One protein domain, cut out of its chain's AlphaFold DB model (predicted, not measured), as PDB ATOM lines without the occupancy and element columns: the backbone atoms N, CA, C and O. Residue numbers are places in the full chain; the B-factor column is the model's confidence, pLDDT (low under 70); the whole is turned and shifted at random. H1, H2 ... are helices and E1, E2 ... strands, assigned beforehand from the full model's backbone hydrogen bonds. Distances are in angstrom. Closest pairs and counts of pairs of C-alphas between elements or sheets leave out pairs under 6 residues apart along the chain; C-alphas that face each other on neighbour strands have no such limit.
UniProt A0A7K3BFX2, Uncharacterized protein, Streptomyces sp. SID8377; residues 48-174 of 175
ATOM      1  N   LEU A  48     101.073 107.780 130.737       92.38
ATOM      2  CA  LEU A  48     100.575 109.115 131.033       92.38
ATOM      3  C   LEU A  48     100.991 110.087 129.936       92.38
ATOM      4  O   LEU A  48     101.952 109.847 129.203       92.38
ATOM      5  N   ARG A  49     100.260 111.196 129.820       95.50
ATOM      6  CA  ARG A  49     100.571 112.274 128.882       95.50
ATOM      7  C   ARG A  49     101.092 113.480 129.648       95.50
ATOM      8  O   ARG A  49     100.424 113.969 130.553       95.50
ATOM      9  N   ALA A  50     102.270 113.961 129.269       96.44
ATOM     10  CA  ALA A  50     102.821 115.186 129.816       96.44
ATOM     11  C   ALA A  50     101.936 116.384 129.427       96.44
ATOM     12  O   ALA A  50     101.364 116.395 128.330       96.44
ATOM     13  N   PRO A  51     101.824 117.410 130.280       95.62
ATOM     14  CA  PRO A  51     101.074 118.614 129.949       95.62
ATOM     15  C   PRO A  51     101.645 119.338 128.721       95.62
ATOM     16  O   PRO A  51     102.769 119.081 128.272       95.62
ATOM     17  N   ALA A  52     100.887 120.299 128.192       96.25
ATOM     18  CA  ALA A  52     101.434 121.288 127.266       96.25
ATOM     19  C   ALA A  52     102.565 122.090 127.935       96.25
ATOM     20  O   ALA A  52     102.651 122.126 129.160       96.25
ATOM     21  N   ALA A  53     103.422 122.742 127.145       94.06
ATOM     22  CA  ALA A  53     104.472 123.598 127.693       94.06
ATOM     23  C   ALA A  53     103.844 124.671 128.603       94.06
ATOM     24  O   ALA A  53     102.793 125.223 128.255       94.06
ATOM     25  N   PRO A  54     104.446 124.970 129.762       90.12
ATOM     26  CA  PRO A  54     103.859 125.924 130.681       90.12
ATOM     27  C   PRO A  54     103.876 127.332 130.082       90.12
ATOM     28  O   PRO A  54     104.781 127.701 129.335       90.12
ATOM     29  N   SER A  55     102.907 128.168 130.456       86.38
ATOM     30  CA  SER A  55     102.792 129.545 129.943       86.38
ATOM     31  C   SER A  55     104.013 130.418 130.257       86.38
ATOM     32  O   SER A  55     104.275 131.398 129.563       86.38
ATOM     33  N   PHE A  56     104.791 130.063 131.284       81.56
ATOM     34  CA  PHE A  56     106.039 130.739 131.631       81.56
ATOM     35  C   PHE A  56     107.258 130.260 130.822       81.56
ATOM     36  O   PHE A  56     108.300 130.911 130.890       81.56
ATOM     37  N   ALA A  57     107.140 129.190 130.027       80.19
ATOM     38  CA  ALA A  57     108.249 128.622 129.257       80.19
ATOM     39  C   ALA A  57     108.894 129.639 128.308       80.19
ATOM     40  O   ALA A  57     110.117 129.708 128.223       80.19
ATOM     41  N   SER A  58     108.087 130.470 127.641       72.69
ATOM     42  CA  SER A  58     108.575 131.512 126.728       72.69
ATOM     43  C   SER A  58     109.429 132.565 127.439       72.69
ATOM     44  O   SER A  58     110.414 133.038 126.876       72.69
ATOM     45  N   ARG A  59     109.102 132.893 128.697       74.50
ATOM     46  CA  ARG A  59     109.880 133.829 129.523       74.50
ATOM     47  C   ARG A  59     111.214 133.227 129.956       74.50
ATOM     48  O   ARG A  59     112.220 133.925 129.943       74.50
ATOM     49  N   MET A  60     111.236 131.938 130.299       72.31
ATOM     50  CA  MET A  60     112.470 131.248 130.693       72.31
ATOM     51  C   MET A  60     113.402 130.976 129.511       72.31
ATOM     52  O   MET A  60     114.613 131.075 129.664       72.31
ATOM     53  N   ALA A  61     112.854 130.672 128.333       66.62
ATOM     54  CA  ALA A  61     113.638 130.476 127.113       66.62
ATOM     55  C   ALA A  61     114.305 131.776 126.624       66.62
ATOM     56  O   ALA A  61     115.354 131.732 125.989       66.62
ATOM     57  N   ALA A  62     113.711 132.934 126.931       61.47
ATOM     58  CA  ALA A  62     114.276 134.247 126.622       61.47
ATOM     59  C   ALA A  62     115.366 134.700 127.616       61.47
ATOM     60  O   ALA A  62     116.038 135.701 127.365       61.47
ATOM     61  N   ALA A  63     115.550 133.997 128.740       65.88
ATOM     62  CA  ALA A  63     116.608 134.307 129.692       65.88
ATOM     63  C   ALA A  63     117.964 133.825 129.152       65.88
ATOM     64  O   ALA A  63     118.116 132.675 128.746       65.88
ATOM     65  N   THR A  64     118.981 134.686 129.196       58.44
ATOM     66  CA  THR A  64     120.346 134.406 128.707       58.44
ATOM     67  C   THR A  64     121.096 133.330 129.505       58.44
ATOM     68  O   THR A  64     122.212 132.966 129.141       58.44
ATOM     69  N   THR A  65     120.495 132.798 130.574       73.19
ATOM     70  CA  THR A  65     121.085 131.803 131.482       73.19
ATOM     71  C   THR A  65     120.068 130.729 131.887       73.19
ATOM     72  O   THR A  65     119.822 130.516 133.074       73.19
ATOM     73  N   ALA A  66     119.423 130.068 130.924       81.50
ATOM     74  CA  ALA A  66     118.583 128.908 131.227       81.50
ATOM     75  C   ALA A  66     119.423 127.793 131.891       81.50
ATOM     76  O   ALA A  66     120.443 127.376 131.340       81.50
ATOM     77  N   VAL A  67     118.997 127.304 133.061       92.06
ATOM     78  CA  VAL A  67     119.652 126.207 133.800       92.06
ATOM     79  C   VAL A  67     118.703 125.013 133.861       92.06
ATOM     80  O   VAL A  67     117.508 125.181 134.104       92.06
ATOM     81  N   SER A  68     119.225 123.807 133.617       94.75
ATOM     82  CA  SER A  68     118.438 122.572 133.700       94.75
ATOM     83  C   SER A  68     118.108 122.267 135.170       94.75
ATOM     84  O   SER A  68     119.001 122.380 136.014       94.75
ATOM     85  N   PRO A  69     116.876 121.837 135.497       97.25
ATOM     86  CA  PRO A  69     116.527 121.384 136.838       97.25
ATOM     87  C   PRO A  69     117.410 120.208 137.270       97.25
ATOM     88  O   PRO A  69     117.605 119.255 136.508       97.25
ATOM     89  N   THR A  70     117.936 120.236 138.491       98.19
ATOM     90  CA  THR A  70     118.769 119.160 139.054       98.19
ATOM     91  C   THR A  70     118.269 118.739 140.424       98.19
ATOM     92  O   THR A  70     117.386 119.373 141.003       98.19
ATOM     93  N   ILE A  71     118.799 117.620 140.907       98.50
ATOM     94  CA  ILE A  71     118.424 117.022 142.178       98.50
ATOM     95  C   ILE A  71     119.593 116.237 142.768       98.50
ATOM     96  O   ILE A  71     120.331 115.609 142.004       98.50
ATOM     97  N   GLU A  72     119.737 116.280 144.091       97.75
ATOM     98  CA  GLU A  72     120.762 115.571 144.856       97.75
ATOM     99  C   GLU A  72     120.136 114.855 146.071       97.75
ATOM    100  O   GLU A  72     119.374 115.491 146.792       97.75
ATOM    101  N   PRO A  73     120.432 113.571 146.348       97.69
ATOM    102  CA  PRO A  73     121.198 112.640 145.523       97.69
ATOM    103  C   PRO A  73     120.635 112.478 144.109       97.69
ATOM    104  O   PRO A  73     119.424 112.529 143.890       97.69
ATOM    105  N   ALA A  74     121.522 112.290 143.133       96.50
ATOM    106  CA  ALA A  74     121.106 112.131 141.746       96.50
ATOM    107  C   ALA A  74     120.214 110.892 141.551       96.50
ATOM    108  O   ALA A  74     120.517 109.796 142.024       96.50
ATOM    109  N   VAL A  75     119.146 111.059 140.771       97.06
ATOM    110  CA  VAL A  75     118.231 109.981 140.372       97.06
ATOM    111  C   VAL A  75     118.199 109.810 138.854       97.06
ATOM    112  O   VAL A  75     118.674 110.665 138.097       97.06
ATOM    113  N   GLY A  76     117.614 108.705 138.387       97.12
ATOM    114  CA  GLY A  76     117.293 108.545 136.973       97.12
ATOM    115  C   GLY A  76     116.331 109.640 136.504       97.12
ATOM    116  O   GLY A  76     115.448 110.065 137.249       97.12
ATOM    117  N   TYR A  77     116.475 110.086 135.256       97.88
ATOM    118  CA  TYR A  77     115.547 111.038 134.651       97.88
ATOM    119  C   TYR A  77     115.365 110.794 133.152       97.88
ATOM    120  O   TYR A  77     116.176 110.129 132.505       97.88
ATOM    121  N   ALA A  78     114.303 111.363 132.590       97.81
ATOM    122  CA  ALA A  78     114.041 111.402 131.157       97.81
ATOM    123  C   ALA A  78     113.517 112.779 130.733       97.81
ATOM    124  O   ALA A  78     112.927 113.504 131.531       97.81
ATOM    125  N   HIS A  79     113.699 113.118 129.457       98.12
ATOM    126  CA  HIS A  79     113.047 114.272 128.842       98.12
ATOM    127  C   HIS A  79     111.809 113.828 128.073       98.12
ATOM    128  O   HIS A  79     111.867 112.910 127.254       98.12
ATOM    129  N   VAL A  80     110.693 114.500 128.328       97.62
ATOM    130  CA  VAL A  80     109.391 114.236 127.724       97.62
ATOM    131  C   VAL A  80     108.919 115.519 127.059       97.62
ATOM    132  O   VAL A  80     108.795 116.564 127.695       97.62
ATOM    133  N   GLN A  81     108.660 115.458 125.756       97.94
ATOM    134  CA  GLN A  81     108.151 116.615 125.024       97.94
ATOM    135  C   GLN A  81     106.781 117.055 125.571       97.94
ATOM    136  O   GLN A  81     106.044 116.219 126.104       97.94
ATOM    137  N   PRO A  82     106.400 118.336 125.432       97.31
ATOM    138  CA  PRO A  82     105.034 118.780 125.694       97.31
ATOM    139  C   PRO A  82     104.001 117.878 125.009       97.31
ATOM    140  O   PRO A  82     104.123 117.583 123.821       97.31
ATOM    141  N   GLY A  83     102.994 117.404 125.746       96.38
ATOM    142  CA  GLY A  83     102.010 116.457 125.210       96.38
ATOM    143  C   GLY A  83     102.554 115.052 124.916       96.38
ATOM    144  O   GLY A  83     101.801 114.210 124.428       96.38
ATOM    145  N   GLY A  84     103.830 114.777 125.190       96.56
ATOM    146  CA  GLY A  84     104.478 113.483 124.999       96.56
ATOM    147  C   GLY A  84     103.988 112.429 125.988       96.56
ATOM    148  O   GLY A  84     103.366 112.744 127.002       96.56
ATOM    149  N   LEU A  85     104.253 111.161 125.681       95.44
ATOM    150  CA  LEU A  85     103.893 110.045 126.552       95.44
ATOM    151  C   LEU A  85     105.065 109.670 127.457       95.44
ATOM    152  O   LEU A  85     106.214 109.675 127.018       95.44
ATOM    153  N   PHE A  86     104.763 109.300 128.694       94.69
ATOM    154  CA  PHE A  86     105.743 108.805 129.653       94.69
ATOM    155  C   PHE A  86     105.126 107.753 130.574       94.69
ATOM    156  O   PHE A  86     103.917 107.517 130.551       94.69
ATOM    157  N   ARG A  87     105.968 107.100 131.372       92.62
ATOM    158  CA  ARG A  87     105.549 106.151 132.407       92.62
ATOM    159  C   ARG A  87     106.183 106.547 133.731       92.62
ATOM    160  O   ARG A  87     107.318 107.006 133.738       92.62
ATOM    161  N   CYS A  88     105.450 106.341 134.816       91.31
ATOM    162  CA  CYS A  88     105.977 106.345 136.176       91.31
ATOM    163  C   CYS A  88     105.817 104.919 136.707       91.31
ATOM    164  O   CYS A  88     104.685 104.428 136.785       91.31
ATOM    165  N   SER A  89     106.922 104.216 136.954       88.88
ATOM    166  CA  SER A  89     106.862 102.802 137.337       88.88
ATOM    167  C   SER A  89     106.273 102.654 138.736       88.88
ATOM    168  O   SER A  89     106.266 103.599 139.526       88.88
ATOM    169  N   SER A  90     105.732 101.474 139.040       87.31
ATOM    170  CA  SER A  90     105.264 101.198 140.399       87.31
ATOM    171  C   SER A  90     106.432 101.301 141.382       87.31
ATOM    172  O   SER A  90     107.525 100.815 141.100       87.31
ATOM    173  N   GLY A  91     106.201 101.961 142.515       88.38
ATOM    174  CA  GLY A  91     107.227 102.258 143.513       88.38
ATOM    175  C   GLY A  91     107.845 103.650 143.379       88.38
ATOM    176  O   GLY A  91     108.367 104.154 144.369       88.38
ATOM    177  N   ASP A  92     107.720 104.304 142.221       91.56
ATOM    178  CA  ASP A  92     108.323 105.617 141.994       91.56
ATOM    179  C   ASP A  92     107.387 106.766 142.394       91.56
ATOM    180  O   ASP A  92     106.183 106.777 142.110       91.56
ATOM    181  N   PHE A  93     107.980 107.804 142.978       94.25
ATOM    182  CA  PHE A  93     107.442 109.153 142.917       94.25
ATOM    183  C   PHE A  93     108.095 109.889 141.740       94.25
ATOM    184  O   PHE A  93     109.319 110.004 141.665       94.25
ATOM    185  N   CYS A  94     107.280 110.378 140.805       95.50
ATOM    186  CA  CYS A  94     107.765 110.950 139.555       95.50
ATOM    187  C   CYS A  94     107.347 112.414 139.380       95.50
ATOM    188  O   CYS A  94     106.255 112.686 138.865       95.50
ATOM    189  N   PRO A  95     108.190 113.378 139.776       97.25
ATOM    190  CA  PRO A  95     107.973 114.781 139.467       97.25
ATOM    191  C   PRO A  95     108.373 115.109 138.019       97.25
ATOM    192  O   PRO A  95     109.374 114.626 137.490       97.25
ATOM    193  N   LEU A  96     107.563 115.954 137.387       97.25
ATOM    194  CA  LEU A  96     107.736 116.549 136.067       97.25
ATOM    195  C   LEU A  96     107.972 118.049 136.233       97.25
ATOM    196  O   LEU A  96     107.089 118.801 136.660       97.25
ATOM    197  N   VAL A  97     109.157 118.483 135.829       98.12
ATOM    198  CA  VAL A  97     109.634 119.857 135.990       98.12
ATOM    199  C   VAL A  97     109.991 120.406 134.622       98.12
ATOM    200  O   VAL A  97     110.555 119.689 133.797       98.12
ATOM    201  N   TRP A  98     109.638 121.653 134.333       97.12
ATOM    202  CA  TRP A  98     109.984 122.240 133.044       97.12
ATOM    203  C   TRP A  98     111.492 122.469 132.952       97.12
ATOM    204  O   TRP A  98     112.068 123.149 133.796       97.12
ATOM    205  N   ASP A  99     112.125 121.924 131.915       96.25
ATOM    206  CA  ASP A  99     113.515 122.207 131.594       96.25
ATOM    207  C   ASP A  99     113.591 123.212 130.435       96.25
ATOM    208  O   ASP A  99     113.369 122.845 129.271       96.25
ATOM    209  N   PRO A 100     113.931 124.482 130.717       93.38
ATOM    210  CA  PRO A 100     114.020 125.512 129.689       93.38
ATOM    211  C   PRO A 100     115.196 125.292 128.729       93.38
ATOM    212  O   PRO A 100     115.153 125.796 127.611       93.38
ATOM    213  N   THR A 101     116.219 124.523 129.117       93.44
ATOM    214  CA  THR A 101     117.408 124.274 128.281       93.44
ATOM    215  C   THR A 101     117.122 123.321 127.125       93.44
ATOM    216  O   THR A 101     117.762 123.400 126.080       93.44
ATOM    217  N   THR A 102     116.131 122.443 127.292       93.94
ATOM    218  CA  THR A 102     115.698 121.474 126.273       93.94
ATOM    219  C   THR A 102     114.276 121.727 125.777       93.94
ATOM    220  O   THR A 102     113.795 120.992 124.917       93.94
ATOM    221  N   SER A 103     113.595 122.751 126.308       94.44
ATOM    222  CA  SER A 103     112.183 123.049 126.033       94.44
ATOM    223  C   SER A 103     111.277 121.817 126.184       94.44
ATOM    224  O   SER A 103     110.423 121.540 125.341       94.44
ATOM    225  N   SER A 104     111.489 121.050 127.254       96.94
ATOM    226  CA  SER A 104     110.769 119.803 127.521       96.94
ATOM    227  C   SER A 104     110.513 119.609 129.016       96.94
ATOM    228  O   SER A 104     111.103 120.285 129.854       96.94
ATOM    229  N   TRP A 105     109.638 118.672 129.370       98.06
ATOM    230  CA  TRP A 105     109.469 118.239 130.753       98.06
ATOM    231  C   TRP A 105     110.599 117.284 131.135       98.06
ATOM    232  O   TRP A 105     110.795 116.261 130.483       98.06
ATOM    233  N   LYS A 106     111.322 117.587 132.209       98.25
ATOM    234  CA  LYS A 106     112.264 116.674 132.848       98.25
ATOM    235  C   LYS A 106     111.528 115.876 133.918       98.25
ATOM    236  O   LYS A 106     111.005 116.433 134.879       98.25
ATOM    237  N   LEU A 107     111.446 114.575 133.688       98.19
ATOM    238  CA  LEU A 107     110.800 113.585 134.537       98.19
ATOM    239  C   LEU A 107     111.869 112.913 135.391       98.19
ATOM    240  O   LEU A 107     112.761 112.283 134.830       98.19
ATOM    241  N   PHE A 108     111.782 113.034 136.710       98.31
ATOM    242  CA  PHE A 108     112.689 112.359 137.641       98.31
ATOM    243  C   PHE A 108     112.027 111.099 138.202       98.31
ATOM    244  O   PHE A 108     110.812 111.076 138.369       98.31
ATOM    245  N   TYR A 109     112.814 110.068 138.506       96.50
ATOM    246  CA  TYR A 109     112.326 108.812 139.080       96.50
ATOM    247  C   TYR A 109     112.868 108.646 140.501       96.50
ATOM    248  O   TYR A 109     114.019 108.252 140.690       96.50
ATOM    249  N   MET A 110     112.063 108.989 141.509       95.62
ATOM    250  CA  MET A 110     112.436 108.866 142.919       95.62
ATOM    251  C   MET A 110     111.867 107.578 143.515       95.62
ATOM    252  O   MET A 110     110.721 107.546 143.965       95.62
ATOM    253  N   TYR A 111     112.680 106.526 143.534       92.38
ATOM    254  CA  TYR A 111     112.313 105.244 144.142       92.38
ATOM    255  C   TYR A 111     112.709 105.157 145.623       92.38
ATOM    256  O   TYR A 111     111.980 104.621 146.457       92.38
ATOM    257  N   GLN A 112     113.898 105.664 145.965       92.94
ATOM    258  CA  GLN A 112     114.460 105.490 147.303       92.94
ATOM    259  C   GLN A 112     113.905 106.529 148.277       92.94
ATOM    260  O   GLN A 112     113.845 107.717 147.956       92.94
ATOM    261  N   CYS A 113     113.580 106.074 149.487       92.25
ATOM    262  CA  CYS A 113     113.168 106.899 150.618       92.25
ATOM    263  C   CYS A 113     114.373 107.661 151.195       92.25
ATOM    264  O   CYS A 113     115.021 107.209 152.138       92.25
ATOM    265  N   LEU A 114     114.708 108.790 150.572       95.75
ATOM    266  CA  LEU A 114     115.804 109.678 150.957       95.75
ATOM    267  C   LEU A 114     115.315 111.127 150.997       95.75
ATOM    268  O   LEU A 114     114.280 111.465 150.424       95.75
ATOM    269  N   TRP A 115     116.089 111.982 151.654       97.19
ATOM    270  CA  TRP A 115     115.969 113.424 151.497       97.19
ATOM    271  C   TRP A 115     116.655 113.843 150.200       97.19
ATOM    272  O   TRP A 115     117.841 113.561 150.025       97.19
ATOM    273  N   TYR A 116     115.919 114.508 149.312       98.31
ATOM    274  CA  TYR A 116     116.455 115.045 148.068       98.31
ATOM    275  C   TYR A 116     116.365 116.561 148.047       98.31
ATOM    276  O   TYR A 116     115.267 117.106 148.147       98.31
ATOM    277  N   ASP A 117     117.487 117.232 147.835       98.31
ATOM    278  CA  ASP A 117     117.541 118.661 147.562       98.31
ATOM    279  C   ASP A 117     117.325 118.914 146.069       98.31
ATOM    280  O   ASP A 117     117.947 118.283 145.210       98.31
ATOM    281  N   VAL A 118     116.413 119.829 145.747       98.19
ATOM    282  CA  VAL A 118     116.058 120.181 144.369       98.19
ATOM    283  C   VAL A 118     116.585 121.566 144.017       98.19
ATOM    284  O   VAL A 118     116.581 122.489 144.829       98.19
ATOM    285  N   HIS A 119     117.045 121.732 142.778       97.31
ATOM    286  CA  HIS A 119     117.654 122.984 142.335       97.31
ATOM    287  C   HIS A 119     117.171 123.379 140.948       97.31
ATOM    288  O   HIS A 119     117.148 122.561 140.028       97.31
ATOM    289  N   ASN A 120     116.853 124.664 140.774       95.38
ATOM    290  CA  ASN A 120     116.320 125.218 139.524       95.38
ATOM    291  C   ASN A 120     114.984 124.580 139.101       95.38
ATOM    292  O   ASN A 120     114.668 124.515 137.914       95.38
ATOM    293  N   TRP A 121     114.199 124.095 140.066       96.06
ATOM    294  CA  TRP A 121     112.823 123.670 139.834       96.06
ATOM    295  C   TRP A 121     111.946 124.908 139.956       96.06
ATOM    296  O   TRP A 121     111.710 125.390 141.056       96.06
ATOM    297  N   LEU A 122     111.554 125.469 138.815       92.81
ATOM    298  CA  LEU A 122     110.914 126.779 138.755       92.81
ATOM    299  C   LEU A 122     109.511 126.682 138.161       92.81
ATOM    300  O   LEU A 122     109.277 125.968 137.179       92.81
ATOM    301  N   GLY A 123     108.606 127.461 138.740       92.38
ATOM    302  CA  GLY A 123     107.214 127.599 138.354       92.38
ATOM    303  C   GLY A 123     106.402 126.310 138.457       92.38
ATOM    304  O   GLY A 123     106.718 125.362 139.174       92.38
ATOM    305  N   GLY A 124     105.312 126.278 137.697       93.69
ATOM    306  CA  GLY A 124     104.390 125.151 137.652       93.69
ATOM    307  C   GLY A 124     104.932 123.927 136.908       93.69
ATOM    308  O   GLY A 124     105.378 124.007 135.763       93.69
ATOM    309  N   GLY A 125     104.773 122.763 137.521       95.94
ATOM    310  CA  GLY A 125     104.918 121.457 136.899       95.94
ATOM    311  C   GLY A 125     103.879 120.481 137.429       95.94
ATOM    312  O   GLY A 125     102.774 120.871 137.807       95.94
ATOM    313  N   ASN A 126     104.190 119.190 137.367       96.19
ATOM    314  CA  ASN A 126     103.269 118.140 137.799       96.19
ATOM    315  C   ASN A 126     104.025 117.026 138.505       96.19
ATOM    316  O   ASN A 126     105.232 116.917 138.354       96.19
ATOM    317  N   TYR A 127     103.334 116.154 139.217       95.25
ATOM    318  CA  TYR A 127     103.914 114.899 139.676       95.25
ATOM    319  C   TYR A 127     102.912 113.761 139.571       95.25
ATOM    320  O   TYR A 127     101.700 113.970 139.473       95.25
ATOM    321  N   VAL A 128     103.452 112.551 139.624       92.94
ATOM    322  CA  VAL A 128     102.715 111.301 139.761       92.94
ATOM    323  C   VAL A 128     103.268 110.602 140.990       92.94
ATOM    324  O   VAL A 128     104.479 110.447 141.117       92.94
ATOM    325  N   ASN A 129     102.390 110.190 141.897       90.88
ATOM    326  CA  ASN A 129     102.779 109.355 143.023       90.88
ATOM    327  C   ASN A 129     102.285 107.931 142.757       90.88
ATOM    328  O   ASN A 129     101.119 107.625 143.004       90.88
ATOM    329  N   ASN A 130     103.163 107.089 142.204       89.56
ATOM    330  CA  ASN A 130     102.882 105.676 141.953       89.56
ATOM    331  C   ASN A 130     103.600 104.770 142.964       89.56
ATOM    332  O   ASN A 130     103.918 103.613 142.678       89.56
ATOM    333  N   GLN A 131     103.880 105.299 144.154       88.12
ATOM    334  CA  GLN A 131     104.585 104.565 145.187       88.12
ATOM    335  C   GLN A 131     103.711 103.465 145.792       88.12
ATOM    336  O   GLN A 131     102.501 103.609 145.974       88.12
ATOM    337  N   THR A 132     104.341 102.348 146.140       83.62
ATOM    338  CA  THR A 132     103.695 101.238 146.844       83.62
ATOM    339  C   THR A 132     103.751 101.455 148.359       83.62
ATOM    340  O   THR A 132     104.652 102.125 148.858       83.62
ATOM    341  N   GLY A 133     102.815 100.869 149.111       74.06
ATOM    342  CA  GLY A 133     102.746 100.997 150.579       74.06
ATOM    343  C   GLY A 133     101.546 101.803 151.094       74.06
ATOM    344  O   GLY A 133     101.259 101.774 152.292       74.06
ATOM    345  N   GLY A 134     100.789 102.436 150.191       72.19
ATOM    346  CA  GLY A 134      99.521 103.102 150.499       72.19
ATOM    347  C   GLY A 134      99.689 104.267 151.473       72.19
ATOM    348  O   GLY A 134     100.629 105.050 151.365       72.19
ATOM    349  N   SER A 135      98.809 104.347 152.476       70.81
ATOM    350  CA  SER A 135      98.824 105.401 153.503       70.81
ATOM    351  C   SER A 135     100.080 105.425 154.385       70.81
ATOM    352  O   SER A 135     100.271 106.372 155.143       70.81
ATOM    353  N   LYS A 136     100.944 104.404 154.298       76.12
ATOM    354  CA  LYS A 136     102.226 104.357 155.018       76.12
ATOM    355  C   LYS A 136     103.369 105.048 154.275       76.12
ATOM    356  O   LYS A 136     104.416 105.253 154.877       76.12
ATOM    357  N   THR A 137     103.173 105.392 153.005       86.38
ATOM    358  CA  THR A 137     104.163 106.096 152.189       86.38
ATOM    359  C   THR A 137     103.707 107.539 152.026       86.38
ATOM    360  O   THR A 137     102.734 107.808 151.315       86.38
ATOM    361  N   VAL A 138     104.370 108.453 152.736       91.19
ATOM    362  CA  VAL A 138     103.953 109.851 152.857       91.19
ATOM    363  C   VAL A 138     104.959 110.754 152.154       91.19
ATOM    364  O   VAL A 138     105.972 111.128 152.721       91.19
ATOM    365  N   THR A 139     104.683 111.169 150.924       93.88
ATOM    366  CA  THR A 139     105.550 112.141 150.254       93.88
ATOM    367  C   THR A 139     105.430 113.507 150.927       93.88
ATOM    368  O   THR A 139     104.321 114.024 151.104       93.88
ATOM    369  N   THR A 140     106.567 114.123 151.249       96.75
ATOM    370  CA  THR A 140     106.629 115.450 151.870       96.75
ATOM    371  C   THR A 140     107.484 116.401 151.034       96.75
ATOM    372  O   THR A 140     108.586 116.061 150.609       96.75
ATOM    373  N   PHE A 141     106.966 117.606 150.782       97.88
ATOM    374  CA  PHE A 141     107.692 118.707 150.147       97.88
ATOM    375  C   PHE A 141     108.064 119.747 151.196       97.88
ATOM    376  O   PHE A 141     107.218 120.169 151.992       97.88
ATOM    377  N   TYR A 142     109.308 120.203 151.143       98.31
ATOM    378  CA  TYR A 142     109.895 121.130 152.098       98.31
ATOM    379  C   TYR A 142     110.315 122.426 151.407       98.31
ATOM    380  O   TYR A 142     110.777 122.409 150.268       98.31
ATOM    381  N   GLY A 143     110.162 123.548 152.108       97.31
ATOM    382  CA  GLY A 143     110.659 124.855 151.676       97.31
ATOM    383  C   GLY A 143     112.087 125.137 152.144       97.31
ATOM    384  O   GLY A 143     112.724 124.292 152.769       97.31
ATOM    385  N   SER A 144     112.572 126.356 151.892       90.75
ATOM    386  CA  SER A 144     113.976 126.780 152.072       90.75
ATOM    387  C   SER A 144     114.569 126.630 153.478       90.75
ATOM    388  O   SER A 144     115.785 126.677 153.635       90.75
ATOM    389  N   LEU A 145     113.731 126.449 154.500       90.25
ATOM    390  CA  LEU A 145     114.135 126.257 155.899       90.25
ATOM    391  C   LEU A 145     113.700 124.891 156.455       90.25
ATOM    392  O   LEU A 145     113.628 124.708 157.667       90.25
ATOM    393  N   GLY A 146     113.347 123.942 155.584       88.81
ATOM    394  CA  GLY A 146     112.848 122.626 155.988       88.81
ATOM    395  C   GLY A 146     111.401 122.635 156.492       88.81
ATOM    396  O   GLY A 146     110.924 121.628 157.009       88.81
ATOM    397  N   PHE A 147     110.671 123.747 156.354       93.38
ATOM    398  CA  PHE A 147     109.246 123.785 156.684       93.38
ATOM    399  C   PHE A 147     108.434 122.991 155.665       93.38
ATOM    400  O   PHE A 147     108.592 123.186 154.458       93.38
ATOM    401  N   VAL A 148     107.521 122.154 156.156       96.81
ATOM    402  CA  VAL A 148     106.601 121.381 155.318       96.81
ATOM    403  C   VAL A 148     105.690 122.329 154.539       96.81
ATOM    404  O   VAL A 148     104.943 123.108 155.126       96.81
ATOM    405  N   GLN A 149     105.754 122.246 153.213       95.81
ATOM    406  CA  GLN A 149     104.870 122.965 152.292       95.81
ATOM    407  C   GLN A 149     103.659 122.118 151.917       95.81
ATOM    408  O   GLN A 149     102.553 122.628 151.739       95.81
ATOM    409  N   LYS A 150     103.874 120.811 151.765       94.44
ATOM    410  CA  LYS A 150     102.851 119.872 151.326       94.44
ATOM    411  C   LYS A 150     103.201 118.472 151.799       94.44
ATOM    412  O   LYS A 150     104.367 118.090 151.779       94.44
ATOM    413  N   GLN A 151     102.186 117.712 152.179       94.00
ATOM    414  CA  GLN A 151     102.321 116.316 152.560       94.00
ATOM    415  C   GLN A 151     101.122 115.531 152.030       94.00
ATOM    416  O   GLN A 151      99.996 116.027 152.081       94.00
ATOM    417  N   PHE A 152     101.359 114.348 151.471       90.81
ATOM    418  CA  PHE A 152     100.303 113.505 150.912       90.81
ATOM    419  C   PHE A 152     100.733 112.043 150.847       90.81
ATOM    420  O   PHE A 152     101.911 111.720 150.722       90.81
ATOM    421  N   THR A 153      99.754 111.154 150.916       87.69
ATOM    422  CA  THR A 153      99.939 109.709 150.824       87.69
ATOM    423  C   THR A 153      99.828 109.227 149.381       87.69
ATOM    424  O   THR A 153      99.214 109.873 148.525       87.69
ATOM    425  N   ALA A 154     100.390 108.049 149.110       74.50
ATOM    426  CA  ALA A 154     100.116 107.307 147.886       74.50
ATOM    427  C   ALA A 154      98.699 106.695 147.947       74.50
ATOM    428  O   ALA A 154      98.518 105.503 148.183       74.50
ATOM    429  N   GLU A 155      97.660 107.514 147.786       58.50
ATOM    430  CA  GLU A 155      96.267 107.053 147.757       58.50
ATOM    431  C   GLU A 155      95.734 107.057 146.323       58.50
ATOM    432  O   GLU A 155      95.430 108.106 145.762       58.50
ATOM    433  N   ASN A 156      95.626 105.867 145.714       51.00
ATOM    434  CA  ASN A 156      94.974 105.626 144.412       51.00
ATOM    435  C   ASN A 156      95.492 106.478 143.227       51.00
ATOM    436  O   ASN A 156      94.848 106.565 142.182       51.00
ATOM    437  N   ALA A 157      96.668 107.085 143.378       52.44
ATOM    438  CA  ALA A 157      97.216 108.125 142.509       52.44
ATOM    439  C   ALA A 157      98.078 107.606 141.348       52.44
ATOM    440  O   ALA A 157      98.558 108.416 140.553       52.44
ATOM    441  N   GLY A 158      98.255 106.285 141.217       57.09
ATOM    442  CA  GLY A 158      99.239 105.677 140.310       57.09
ATOM    443  C   GLY A 158      99.133 106.090 138.839       57.09
ATOM    444  O   GLY A 158     100.084 105.912 138.081       57.09
ATOM    445  N   ASN A 159      98.011 106.702 138.443       68.88
ATOM    446  CA  ASN A 159      97.735 107.141 137.079       68.88
ATOM    447  C   ASN A 159      97.250 108.601 136.974       68.88
ATOM    448  O   ASN A 159      96.721 108.988 135.932       68.88
ATOM    449  N   THR A 160      97.386 109.407 138.028       84.56
ATOM    450  CA  THR A 160      96.883 110.788 138.035       84.56
ATOM    451  C   THR A 160      98.046 111.768 138.079       84.56
ATOM    452  O   THR A 160      98.918 111.672 138.941       84.56
ATOM    453  N   LEU A 161      98.052 112.730 137.151       90.69
ATOM    454  CA  LEU A 161      98.941 113.888 137.236       90.69
ATOM    455  C   LEU A 161      98.333 114.925 138.173       90.69
ATOM    456  O   LEU A 161      97.197 115.357 137.977       90.69
ATOM    457  N   TYR A 162      99.128 115.372 139.135       92.31
ATOM    458  CA  TYR A 162      98.779 116.473 140.018       92.31
ATOM    459  C   TYR A 162      99.633 117.680 139.686       92.31
ATOM    460  O   TYR A 162     100.858 117.574 139.652       92.31
ATOM    461  N   TYR A 163      98.989 118.828 139.487       94.56
ATOM    462  CA  TYR A 163      99.698 120.094 139.365       94.56
ATOM    463  C   TYR A 163     100.467 120.406 140.654       94.56
ATOM    464  O   TYR A 163      99.982 120.160 141.764       94.56
ATOM    465  N   GLN A 164     101.653 120.987 140.497       95.25
ATOM    466  CA  GLN A 164     102.477 121.459 141.595       95.25
ATOM    467  C   GLN A 164     103.197 122.741 141.202       95.25
ATOM    468  O   GLN A 164     103.793 122.815 140.133       95.25
ATOM    469  N   ASP A 165     103.166 123.729 142.089       95.81
ATOM    470  CA  ASP A 165     104.074 124.869 142.020       95.81
ATOM    471  C   ASP A 165     105.405 124.494 142.684       95.81
ATOM    472  O   ASP A 165     105.420 124.105 143.856       95.81
ATOM    473  N   TRP A 166     106.500 124.533 141.930       96.12
ATOM    474  CA  TRP A 166     107.820 124.133 142.412       96.12
ATOM    475  C   TRP A 166     108.610 125.279 143.041       96.12
ATOM    476  O   TRP A 166     109.532 124.997 143.798       96.12
ATOM    477  N   ASP A 167     108.219 126.542 142.817       95.06
ATOM    478  CA  ASP A 167     108.930 127.712 143.354       95.06
ATOM    479  C   ASP A 167     109.163 127.670 144.883       95.06
ATOM    480  O   ASP A 167     110.252 128.048 145.327       95.06
ATOM    481  N   PRO A 168     108.213 127.208 145.727       96.62
ATOM    482  CA  PRO A 168     108.448 127.129 147.167       96.62
ATOM    483  C   PRO A 168     109.156 125.840 147.612       96.62
ATOM    484  O   PRO A 168     109.373 125.677 148.813       96.62
ATOM    485  N   VAL A 169     109.481 124.908 146.709       97.88
ATOM    486  CA  VAL A 169     110.014 123.578 147.049       97.88
ATOM    487  C   VAL A 169     111.534 123.559 146.914       97.88
ATOM    488  O   VAL A 169     112.083 123.797 145.845       97.88
ATOM    489  N   TYR A 170     112.209 123.236 148.012       98.06
ATOM    490  CA  TYR A 170     113.667 123.151 148.112       98.06
ATOM    491  C   TYR A 170     114.145 121.721 148.348       98.06
ATOM    492  O   TYR A 170     115.229 121.366 147.892       98.06
ATOM    493  N   SER A 171     113.321 120.893 148.995       98.31
ATOM    494  CA  SER A 171     113.640 119.482 149.205       98.31
ATOM    495  C   SER A 171     112.386 118.607 149.198       98.31
ATOM    496  O   SER A 171     111.269 119.085 149.422       98.31
ATOM    497  N   ILE A 172     112.561 117.313 148.937       98.31
ATOM    498  CA  ILE A 172     111.490 116.314 148.860       98.31
ATOM    499  C   ILE A 172     111.935 115.039 149.578       98.31
ATOM    500  O   ILE A 172     113.044 114.561 149.350       98.31
ATOM    501  N   THR A 173     111.050 114.448 150.381       96.81
ATOM    502  CA  THR A 173     111.165 113.045 150.804       96.81
ATOM    503  C   THR A 173     110.005 112.252 150.195       96.81
ATOM    504  O   THR A 173     108.841 112.589 150.420       96.81
ATOM    505  N   PRO A 174     110.257 111.212 149.381       92.44
ATOM    506  CA  PRO A 174     109.211 110.363 148.813       92.44
ATOM    507  C   PRO A 174     108.833 109.254 149.814       92.44
ATOM    508  O   PRO A 174     108.806 108.076 149.476       92.44
TER     509      PRO A 174
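Overview. This is residues 48 to 174 of the 175 residues of an uncharacterized protein of Streptomyces sp. SID8377 (UniProt A0A7K3BFX2). Two antiparallel sheets of five strands each stand roughly face to face as a sandwich, E1, E6, E11, E8, E9 in one layer and E2, E5, E4, E7, E10 in the other, with the short helix H1 at one end. The links round Thr 64 and Lys 136 mark the far ends of the longest axis. The printed part has 127 residues, with H1 first and then E1 to E11 along the chain; the class is mostly strand, though under half of the residues, 58, are in named elements. The whole is compact, with a radius of gyration of the C-alphas of 13.8 A and spans of 43 by 34 by 22 A.

Along the chain. Begin at Leu 48, C-alpha (100.575, 109.115, 131.033), and go on to H1, residues 57 to 61, 6.1 A long. Then find E1 at 70 to 72, E2 at 76 to 80 (13.4 A), E3 at 85 to 87, and E4 at 93 to 99, the longest strand, 18.3 A from C-alpha 93 at (107.442, 109.153, 142.917). Next come E5 at 104 to 109 (16.0 A), E6 at 116 to 119, E7 at 124 to 129 (16.8 A), E8 at 138 to 142, E9 at 148 to 153 (14.2 A) and E10 at 162 to 165. E11, 171 to 174, ends at C-alpha 174, (109.211, 110.363, 148.813).

Arrangement. In the sheet E1, E6, E11, E8, E9, look for N 70 and O 119 of E1 and E6, 2.9 A; N 116 and O 172 of E6 and E11, 2.9 A; N 142 and O 171 of E8 and E11, 2.8 A; and N 139 and O 152 of the hairpin E8 and E9, 2.8 A. This sheet is only just strongly twisted, its C-alphas up to 4.3 A off its best plane. In the strongly twisted sheet E2, E5, E4, E7, E10, look for N 80 and O 105, 2.8 A, of E2 and E5; N 106 and O 97, 2.7 A, of the hairpin E4 and E5; N 96 and O 126, 2.7 A, of E4 and E7; and N 125 and O 164, 2.8 A, of E7 and E10. The closest C-alphas of E4 and E11 are those of Phe 93 and Pro 174, 6.3 A. E3 pairs with no named strand; residues 48 to 49 pair with its residues 85 to 86, antiparallel. H1 only grazes the second sheet, and its O i to N i+4 pair is within hydrogen-bond range.

Size, cuts and confidence. The farthest C-alphas, Thr 64 and Lys 136, are 43.9 A apart. The printed part has no cut, and no link is long. The mean pLDDT of the printed part is 90.3; residues 61 to 64 and 155 to 159 are under 70.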